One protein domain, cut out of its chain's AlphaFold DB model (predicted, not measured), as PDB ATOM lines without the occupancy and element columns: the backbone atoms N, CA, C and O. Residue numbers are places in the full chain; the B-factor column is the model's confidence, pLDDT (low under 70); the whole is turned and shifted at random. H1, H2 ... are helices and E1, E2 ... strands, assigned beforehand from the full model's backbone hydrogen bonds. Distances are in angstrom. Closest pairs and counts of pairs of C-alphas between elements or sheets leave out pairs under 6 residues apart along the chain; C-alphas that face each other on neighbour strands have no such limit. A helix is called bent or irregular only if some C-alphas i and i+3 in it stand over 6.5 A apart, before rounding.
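What this domain is: This is residues 2 to 61 of the 393 residues of the protein "FAD-binding FR-type domain-containing protein" of Kwoniella heveanensis CBS 569 (UniProt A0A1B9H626). A small, loosely formed head with one long, straight helical arm: the head is built on a two-strand hairpin, E1 and E2, whose strands are joined by a wide loop, residues 15 to 32, with the short helix H1 at the end of the head from which H2 sets out. H2 makes most of the length, and its residues 44 to 60, with residue 61, stick out free of the head. The printed part has 60 residues, with two named helices and two named strands in the order H1, E1, E2, H2; the strands make an antiparallel sheet of order E1 - E2, and the class is mostly helix. The whole is extended, with a radius of gyration of the C-alphas of 16.6 A, and spans 55 by 19 by 17 A.

How they stand to each other: The sheet is a hairpin of E1, residues 11 to 14, and E2, residues 33 to 35, antiparallel with an angle of 148 degrees between their directions. The C-alphas of Cys 11 and Gly 35 face each other at 5.1 A, and those of Arg 14 and Cys 33 at 5.2 A, but no backbone N and O across the pair are within hydrogen-bond range. Before E1 comes H1, residues 2 to 8; its closest C-alpha to E2 is that of Ala 8, 7.4 A from that of Gly 35. After E2 comes H2, residues 39 to 60. H1 and H2 are close but not clearly touching, their closest C-alphas being those of Ala 8 and Trp 39, 6.0 A apart. They run opposite ways at a shallow tilt of 34 degrees, only just short of steep. E1 and H2 are apart. In H1 every O i to N i+4 pair is within hydrogen-bond range; in H2 it is 17 of 18.

Where its parts are: E1 measures 6.8 A from first to last C-alpha, beginning at C-alpha 11 (54.960, 131.532, 111.484), and E2 measures 6.3 A. H1 measures 10.0 A and begins at C-alpha 2 (50.682, 115.907, 112.558). H2 measures 30.5 A, from C-alpha 39 (54.956, 122.348, 120.849) to C-alpha 60 (46.259, 95.025, 131.349), and neither helix is bent.

The domain as a whole: The two C-alphas farthest apart are those of Val 17 and Arg 61, 55.1 A. Without residues 44 to 61 the body has 42 residues and spans 29 by 20 by 17 A. The printed part has no cut. The link from E1 to E2, 18 residues, is long; those from H1 to E1 and from E2 to H2 are tight. The mean pLDDT of the printed part is 73.2, and it is under 70 in residues 2 to 21, 25 to 26 and 29 to 36; H2 has a mean of 88, H1 of 57.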
ATOM      1  N   ILE A   2      49.541 115.286 113.275       54.06
ATOM      2  CA  ILE A   2      50.682 115.907 112.558       54.06
ATOM      3  C   ILE A   2      50.383 117.332 112.053       54.06
ATOM      4  O   ILE A   2      51.162 118.235 112.325       54.06
ATOM      5  N   GLY A   3      49.209 117.564 111.452       55.78
ATOM      6  CA  GLY A   3      48.808 118.899 110.981       55.78
ATOM      7  C   GLY A   3      48.625 119.961 112.080       55.78
ATOM      8  O   GLY A   3      48.726 121.150 111.805       55.78
ATOM      9  N   LEU A   4      48.386 119.552 113.334       56.06
ATOM     10  CA  LEU A   4      48.277 120.476 114.472       56.06
ATOM     11  C   LEU A   4      49.670 120.875 114.987       56.06
ATOM     12  O   LEU A   4      49.882 122.015 115.392       56.06
ATOM     13  N   TYR A   5      50.631 119.945 114.929       57.22
ATOM     14  CA  TYR A   5      52.027 120.207 115.285       57.22
ATOM     15  C   TYR A   5      52.710 121.126 114.270       57.22
ATOM     16  O   TYR A   5      53.414 122.039 114.686       57.22
ATOM     17  N   THR A   6      52.436 120.968 112.970       57.47
ATOM     18  CA  THR A   6      52.947 121.883 111.932       57.47
ATOM     19  C   THR A   6      52.373 123.295 112.063       57.47
ATOM     20  O   THR A   6      53.057 124.265 111.759       57.47
ATOM     21  N   HIS A   7      51.141 123.426 112.567       58.91
ATOM     22  CA  HIS A   7      50.520 124.724 112.852       58.91
ATOM     23  C   HIS A   7      51.093 125.392 114.116       58.91
ATOM     24  O   HIS A   7      51.139 126.615 114.202       58.91
ATOM     25  N   ALA A   8      51.556 124.596 115.087       57.03
ATOM     26  CA  ALA A   8      52.164 125.063 116.337       57.03
ATOM     27  C   ALA A   8      53.632 125.509 116.190       57.03
ATOM     28  O   ALA A   8      54.161 126.195 117.069       57.03
ATOM     29  N   THR A   9      54.291 125.102 115.103       56.81
ATOM     30  CA  THR A   9      55.657 125.501 114.727       56.81
ATOM     31  C   THR A   9      55.675 126.476 113.549       56.81
ATOM     32  O   THR A   9      56.744 126.802 113.052       56.81
ATOM     33  N   GLY A  10      54.508 126.899 113.058       60.16
ATOM     34  CA  GLY A  10      54.381 127.803 111.921       60.16
ATOM     35  C   GLY A  10      54.473 129.274 112.320       60.16
ATOM     36  O   GLY A  10      54.108 129.672 113.427       60.16
ATOM     37  N   CYS A  11      54.934 130.085 111.374       62.09
ATOM     38  CA  CYS A  11      54.960 131.532 111.484       62.09
ATOM     39  C   CYS A  11      53.548 132.121 111.296       62.09
ATOM     40  O   CYS A  11      53.023 132.069 110.183       62.09
ATOM     41  N   PHE A  12      52.926 132.642 112.365       63.66
ATOM     42  CA  PHE A  12      51.533 133.129 112.332       63.66
ATOM     43  C   PHE A  12      51.419 134.654 112.178       63.66
ATOM     44  O   PHE A  12      50.544 135.126 111.459       63.66
ATOM     45  N   VAL A  13      52.318 135.419 112.809       61.28
ATOM     46  CA  VAL A  13      52.428 136.878 112.651       61.28
ATOM     47  C   VAL A  13      53.757 137.174 111.964       61.28
ATOM     48  O   VAL A  13      54.809 136.820 112.496       61.28
ATOM     49  N   ARG A  14      53.694 137.774 110.771       63.09
ATOM     50  CA  ARG A  14      54.856 138.161 109.961       63.09
ATOM     51  C   ARG A  14      55.004 139.672 109.978       63.09
ATOM     52  O   ARG A  14      54.016 140.365 109.755       63.09
ATOM     53  N   ASP A  15      56.226 140.139 110.193       62.19
ATOM     54  CA  ASP A  15      56.574 141.561 110.084       62.19
ATOM     55  C   ASP A  15      57.080 141.931 108.669       62.19
ATOM     56  O   ASP A  15      57.189 143.099 108.313       62.19
ATOM     57  N   SER A  16      57.348 140.931 107.815       64.12
ATOM     58  CA  SER A  16      57.845 141.102 106.442       64.12
ATOM     59  C   SER A  16      57.061 140.272 105.412       64.12
ATOM     60  O   SER A  16      56.501 139.213 105.711       64.12
ATOM     61  N   VAL A  17      57.021 140.758 104.163       66.88
ATOM     62  CA  VAL A  17      56.359 140.088 103.023       66.88
ATOM     63  C   VAL A  17      57.201 138.916 102.493       66.88
ATOM     64  O   VAL A  17      56.657 137.931 101.990       66.88
ATOM     65  N   GLU A  18      58.521 138.996 102.656       62.25
ATOM     66  CA  GLU A  18      59.485 137.963 102.276       62.25
ATOM     67  C   GLU A  18      59.736 137.017 103.464       62.25
ATOM     68  O   GLU A  18      60.149 137.474 104.534       62.25
ATOM     69  N   PRO A  19      59.446 135.709 103.329       59.38
ATOM     70  CA  PRO A  19      59.603 134.769 104.426       59.38
ATOM     71  C   PRO A  19      61.070 134.352 104.586       59.38
ATOM     72  O   PRO A  19      61.636 133.667 103.735       59.38
ATOM     73  N   ASP A  20      61.658 134.734 105.713       64.25
ATOM     74  CA  ASP A  20      63.040 134.415 106.060       64.25
ATOM     75  C   ASP A  20      63.124 132.986 106.641       64.25
ATOM     76  O   ASP A  20      62.965 132.749 107.847       64.25
ATOM     77  N   TYR A  21      63.251 131.996 105.748       68.38
ATOM     78  CA  TYR A  21      63.363 130.578 106.100       68.38
ATOM     79  C   TYR A  21      64.829 130.185 106.308       68.38
ATOM     80  O   TYR A  21      65.662 130.340 105.418       68.38
ATOM     81  N   ILE A  22      65.132 129.589 107.462       71.50
ATOM     82  CA  ILE A  22      66.458 129.035 107.772       71.50
ATOM     83  C   ILE A  22      66.465 127.513 107.569       71.50
ATOM     84  O   ILE A  22      65.452 126.842 107.754       71.50
ATOM     85  N   SER A  23      67.613 126.932 107.216       73.81
ATOM     86  CA  SER A  23      67.743 125.483 106.970       73.81
ATOM     87  C   SER A  23      67.738 124.626 108.246       73.81
ATOM     88  O   SER A  23      67.691 123.399 108.167       73.81
ATOM     89  N   SER A  24      67.796 125.249 109.424       71.69
ATOM     90  CA  SER A  24      67.804 124.594 110.734       71.69
ATOM     91  C   SER A  24      66.501 124.843 111.495       71.69
ATOM     92  O   SER A  24      65.964 125.947 111.467       71.69
ATOM     93  N   PHE A  25      66.009 123.840 112.228       66.62
ATOM     94  CA  PHE A  25      64.822 123.967 113.086       66.62
ATOM     95  C   PHE A  25      64.943 125.190 114.031       66.62
ATOM     96  O   PHE A  25      65.989 125.331 114.668       66.62
ATOM     97  N   PRO A  26      63.916 126.064 114.149       62.59
ATOM     98  CA  PRO A  26      62.513 125.867 113.767       62.59
ATOM     99  C   PRO A  26      62.147 126.258 112.319       62.59
ATOM    100  O   PRO A  26      60.966 126.325 111.998       62.59
ATOM    101  N   PHE A  27      63.136 126.436 111.435       70.12
ATOM    102  CA  PHE A  27      62.988 126.720 109.997       70.12
ATOM    103  C   PHE A  27      62.461 128.119 109.633       70.12
ATOM    104  O   PHE A  27      62.114 128.362 108.483       70.12
ATOM    105  N   TYR A  28      62.435 129.060 110.578       71.69
ATOM    106  CA  TYR A  28      62.133 130.481 110.354       71.69
ATOM    107  C   TYR A  28      62.969 131.364 111.292       71.69
ATOM    108  O   TYR A  28      63.358 130.913 112.375       71.69
ATOM    109  N   SER A  29      63.239 132.612 110.896       67.00
ATOM    110  CA  SER A  29      63.910 133.600 111.755       67.00
ATOM    111  C   SER A  29      62.985 134.090 112.879       67.00
ATOM    112  O   SER A  29      61.861 134.531 112.628       67.00
ATOM    113  N   THR A  30      63.454 134.038 114.133       65.81
ATOM    114  CA  THR A  30      62.722 134.553 115.307       65.81
ATOM    115  C   THR A  30      62.706 136.079 115.394       65.81
ATOM    116  O   THR A  30      61.979 136.617 116.223       65.81
ATOM    117  N   GLU A  31      63.498 136.770 114.566       68.00
ATOM    118  CA  GLU A  31      63.549 138.239 114.515       68.00
ATOM    119  C   GLU A  31      62.384 138.827 113.706       68.00
ATOM    120  O   GLU A  31      61.822 139.846 114.093       68.00
ATOM    121  N   HIS A  32      61.960 138.144 112.638       65.38
ATOM    122  CA  HIS A  32      60.877 138.589 111.747       65.38
ATOM    123  C   HIS A  32      59.576 137.792 111.908       65.38
ATOM    124  O   HIS A  32      58.559 138.109 111.280       65.38
ATOM    125  N   CYS A  33      59.591 136.749 112.747       66.00
ATOM    126  CA  CYS A  33      58.411 135.954 113.030       66.00
ATOM    127  C   CYS A  33      58.331 135.398 114.459       66.00
ATOM    128  O   CYS A  33      59.185 134.633 114.917       66.00
ATOM    129  N   LEU A  34      57.207 135.682 115.126       63.22
ATOM    130  CA  LEU A  34      56.855 135.102 116.420       63.22
ATOM    131  C   LEU A  34      56.023 133.825 116.220       63.22
ATOM    132  O   LEU A  34      54.851 133.862 115.841       63.22
ATOM    133  N   GLY A  35      56.636 132.668 116.480       65.69
ATOM    134  CA  GLY A  35      55.935 131.381 116.502       65.69
ATOM    135  C   GLY A  35      55.173 131.165 117.812       65.69
ATOM    136  O   GLY A  35      55.628 131.572 118.878       65.69
ATOM    137  N   TYR A  36      54.040 130.458 117.757       68.75
ATOM    138  CA  TYR A  36      53.185 130.200 118.931       68.75
ATOM    139  C   TYR A  36      53.849 129.279 119.980       68.75
ATOM    140  O   TYR A  36      53.379 129.176 121.110       68.75
ATOM    141  N   MET A  37      54.942 128.588 119.612       71.62
ATOM    142  CA  MET A  37      55.724 127.681 120.469       71.62
ATOM    143  C   MET A  37      54.881 126.621 121.207       71.62
ATOM    144  O   MET A  37      55.336 126.044 122.197       71.62
ATOM    145  N   SER A  38      53.670 126.302 120.725       71.75
ATOM    146  CA  SER A  38      52.724 125.417 121.426       71.75
ATOM    147  C   SER A  38      53.272 124.003 121.598       71.75
ATOM    148  O   SER A  38      52.888 123.301 122.534       71.75
ATOM    149  N   TRP A  39      54.216 123.603 120.741       73.94
ATOM    150  CA  TRP A  39      54.956 122.348 120.849       73.94
ATOM    151  C   TRP A  39      55.623 122.170 122.224       73.94
ATOM    152  O   TRP A  39      55.674 121.052 122.732       73.94
ATOM    153  N   ARG A  40      56.053 123.260 122.880       77.69
ATOM    154  CA  ARG A  40      56.657 123.216 124.225       77.69
ATOM    155  C   ARG A  40      55.679 122.695 125.279       77.69
ATOM    156  O   ARG A  40      56.102 122.017 126.208       77.69
ATOM    157  N   PHE A  41      54.383 122.965 125.122       79.12
ATOM    158  CA  PHE A  41      53.334 122.485 126.027       79.12
ATOM    159  C   PHE A  41      52.776 121.124 125.588       79.12
ATOM    160  O   PHE A  41      52.530 120.251 126.422       79.12
ATOM    161  N   THR A  42      52.608 120.905 124.279       81.56
ATOM    162  CA  THR A  42      52.008 119.667 123.760       81.56
ATOM    163  C   THR A  42      52.957 118.472 123.785       81.56
ATOM    164  O   THR A  42      52.471 117.347 123.873       81.56
ATOM    165  N   ILE A  43      54.282 118.664 123.739       84.06
ATOM    166  CA  ILE A  43      55.242 117.553 123.874       84.06
ATOM    167  C   ILE A  43      55.139 116.925 125.261       84.06
ATOM    168  O   ILE A  43      54.952 115.716 125.354       84.06
ATOM    169  N   TRP A  44      55.193 117.718 126.333       86.12
ATOM    170  CA  TRP A  44      55.107 117.178 127.693       86.12
ATOM    171  C   TRP A  44      53.752 116.520 127.962       86.12
ATOM    172  O   TRP A  44      53.708 115.397 128.463       86.12
ATOM    173  N   ALA A  45      52.651 117.158 127.550       87.44
ATOM    174  CA  ALA A  45      51.319 116.563 127.650       87.44
ATOM    175  C   ALA A  45      51.197 115.269 126.822       87.44
ATOM    176  O   ALA A  45      50.624 114.285 127.287       87.44
ATOM    177  N   GLY A  46      51.775 115.245 125.618       88.44
ATOM    178  CA  GLY A  46      51.819 114.073 124.750       88.44
ATOM    179  C   GLY A  46      52.614 112.925 125.365       88.44
ATOM    180  O   GLY A  46      52.110 111.808 125.417       88.44
ATOM    181  N   ILE A  47      53.814 113.191 125.888       91.25
ATOM    182  CA  ILE A  47      54.649 112.192 126.572       91.25
ATOM    183  C   ILE A  47      53.899 111.601 127.766       91.25
ATOM    184  O   ILE A  47      53.841 110.380 127.893       91.25
ATOM    185  N   LEU A  48      53.285 112.439 128.607       92.38
ATOM    186  CA  LEU A  48      52.504 111.968 129.753       92.38
ATOM    187  C   LEU A  48      51.310 111.113 129.311       92.38
ATOM    188  O   LEU A  48      51.107 110.026 129.846       92.38
ATOM    189  N   TYR A  49      50.558 111.555 128.299       90.75
ATOM    190  CA  TYR A  49      49.418 110.810 127.764       90.75
ATOM    191  C   TYR A  49      49.833 109.462 127.160       90.75
ATOM    192  O   TYR A  49      49.268 108.426 127.506       90.75
ATOM    193  N   PHE A  50      50.825 109.443 126.267       92.19
ATOM    194  CA  PHE A  50      51.280 108.210 125.627       92.19
ATOM    195  C   PHE A  50      51.972 107.275 126.619       92.19
ATOM    196  O   PHE A  50      51.744 106.068 126.558       92.19
ATOM    197  N   GLY A  51      52.749 107.813 127.560       94.56
ATOM    198  CA  GLY A  51      53.345 107.044 128.648       94.56
ATOM    199  C   GLY A  51      52.281 106.351 129.498       94.56
ATOM    200  O   GLY A  51      52.375 105.150 129.747       94.56
ATOM    201  N   GLU A  52      51.216 107.069 129.859       93.06
ATOM    202  CA  GLU A  52      50.076 106.514 130.591       93.06
ATOM    203  C   GLU A  52      49.347 105.423 129.788       93.06
ATOM    204  O   GLU A  52      49.100 104.332 130.311       93.06
ATOM    205  N   ARG A  53      49.110 105.649 128.488       90.81
ATOM    206  CA  ARG A  53      48.472 104.665 127.596       90.81
ATOM    207  C   ARG A  53      49.296 103.392 127.426       90.81
ATOM    208  O   ARG A  53      48.737 102.296 127.482       90.81
ATOM    209  N   VAL A  54      50.610 103.520 127.241       91.94
ATOM    210  CA  VAL A  54      51.526 102.376 127.135       91.94
ATOM    211  C   VAL A  54      51.570 101.612 128.458       91.94
ATOM    212  O   VAL A  54      51.447 100.386 128.465       91.94
ATOM    213  N   TYR A  55      51.664 102.324 129.584       90.94
ATOM    214  CA  TYR A  55      51.655 101.714 130.911       90.94
ATOM    215  C   TYR A  55      50.368 100.914 131.174       90.94
ATOM    216  O   TYR A  55      50.440  99.776 131.651       90.94
ATOM    217  N   ARG A  56      49.197 101.450 130.798       89.81
ATOM    218  CA  ARG A  56      47.917 100.727 130.896       89.81
ATOM    219  C   ARG A  56      47.894  99.453 130.062       89.81
ATOM    220  O   ARG A  56      47.493  98.410 130.578       89.81
ATOM    221  N   GLU A  57      48.353  99.503 128.814       89.56
ATOM    222  CA  GLU A  57      48.353  98.328 127.935       89.56
ATOM    223  C   GLU A  57      49.270  97.221 128.484       89.56
ATOM    224  O   GLU A  57      48.897  96.045 128.487       89.56
ATOM    225  N   ILE A  58      50.433  97.589 129.036       89.88
ATOM    226  CA  ILE A  58      51.347  96.649 129.702       89.88
ATOM    227  C   ILE A  58      50.691  96.043 130.953       89.88
ATOM    228  O   ILE A  58      50.724  94.825 131.146       89.88
ATOM    229  N   ARG A  59      50.063  96.864 131.810       90.06
ATOM    230  CA  ARG A  59      49.386  96.400 133.037       90.06
ATOM    231  C   ARG A  59      48.214  95.465 132.734       90.06
ATOM    232  O   ARG A  59      47.989  94.490 133.466       90.06
ATOM    233  N   ALA A  60      47.472  95.753 131.672       88.69
ATOM    234  CA  ALA A  60      46.259  95.025 131.349       88.69
ATOM    235  C   ALA A  60      46.502  93.701 130.615       88.69
ATOM    236  O   ALA A  60      45.697  92.786 130.765       88.69
ATOM    237  N   ARG A  61      47.629  93.567 129.900       87.06
ATOM    238  CA  ARG A  61      48.050  92.326 129.218       87.06
ATOM    239  C   ARG A  61      48.702  91.280 130.122       87.06
ATOM    240  O   ARG A  61      49.026  90.195 129.649       87.06
TER     241      ARG A  61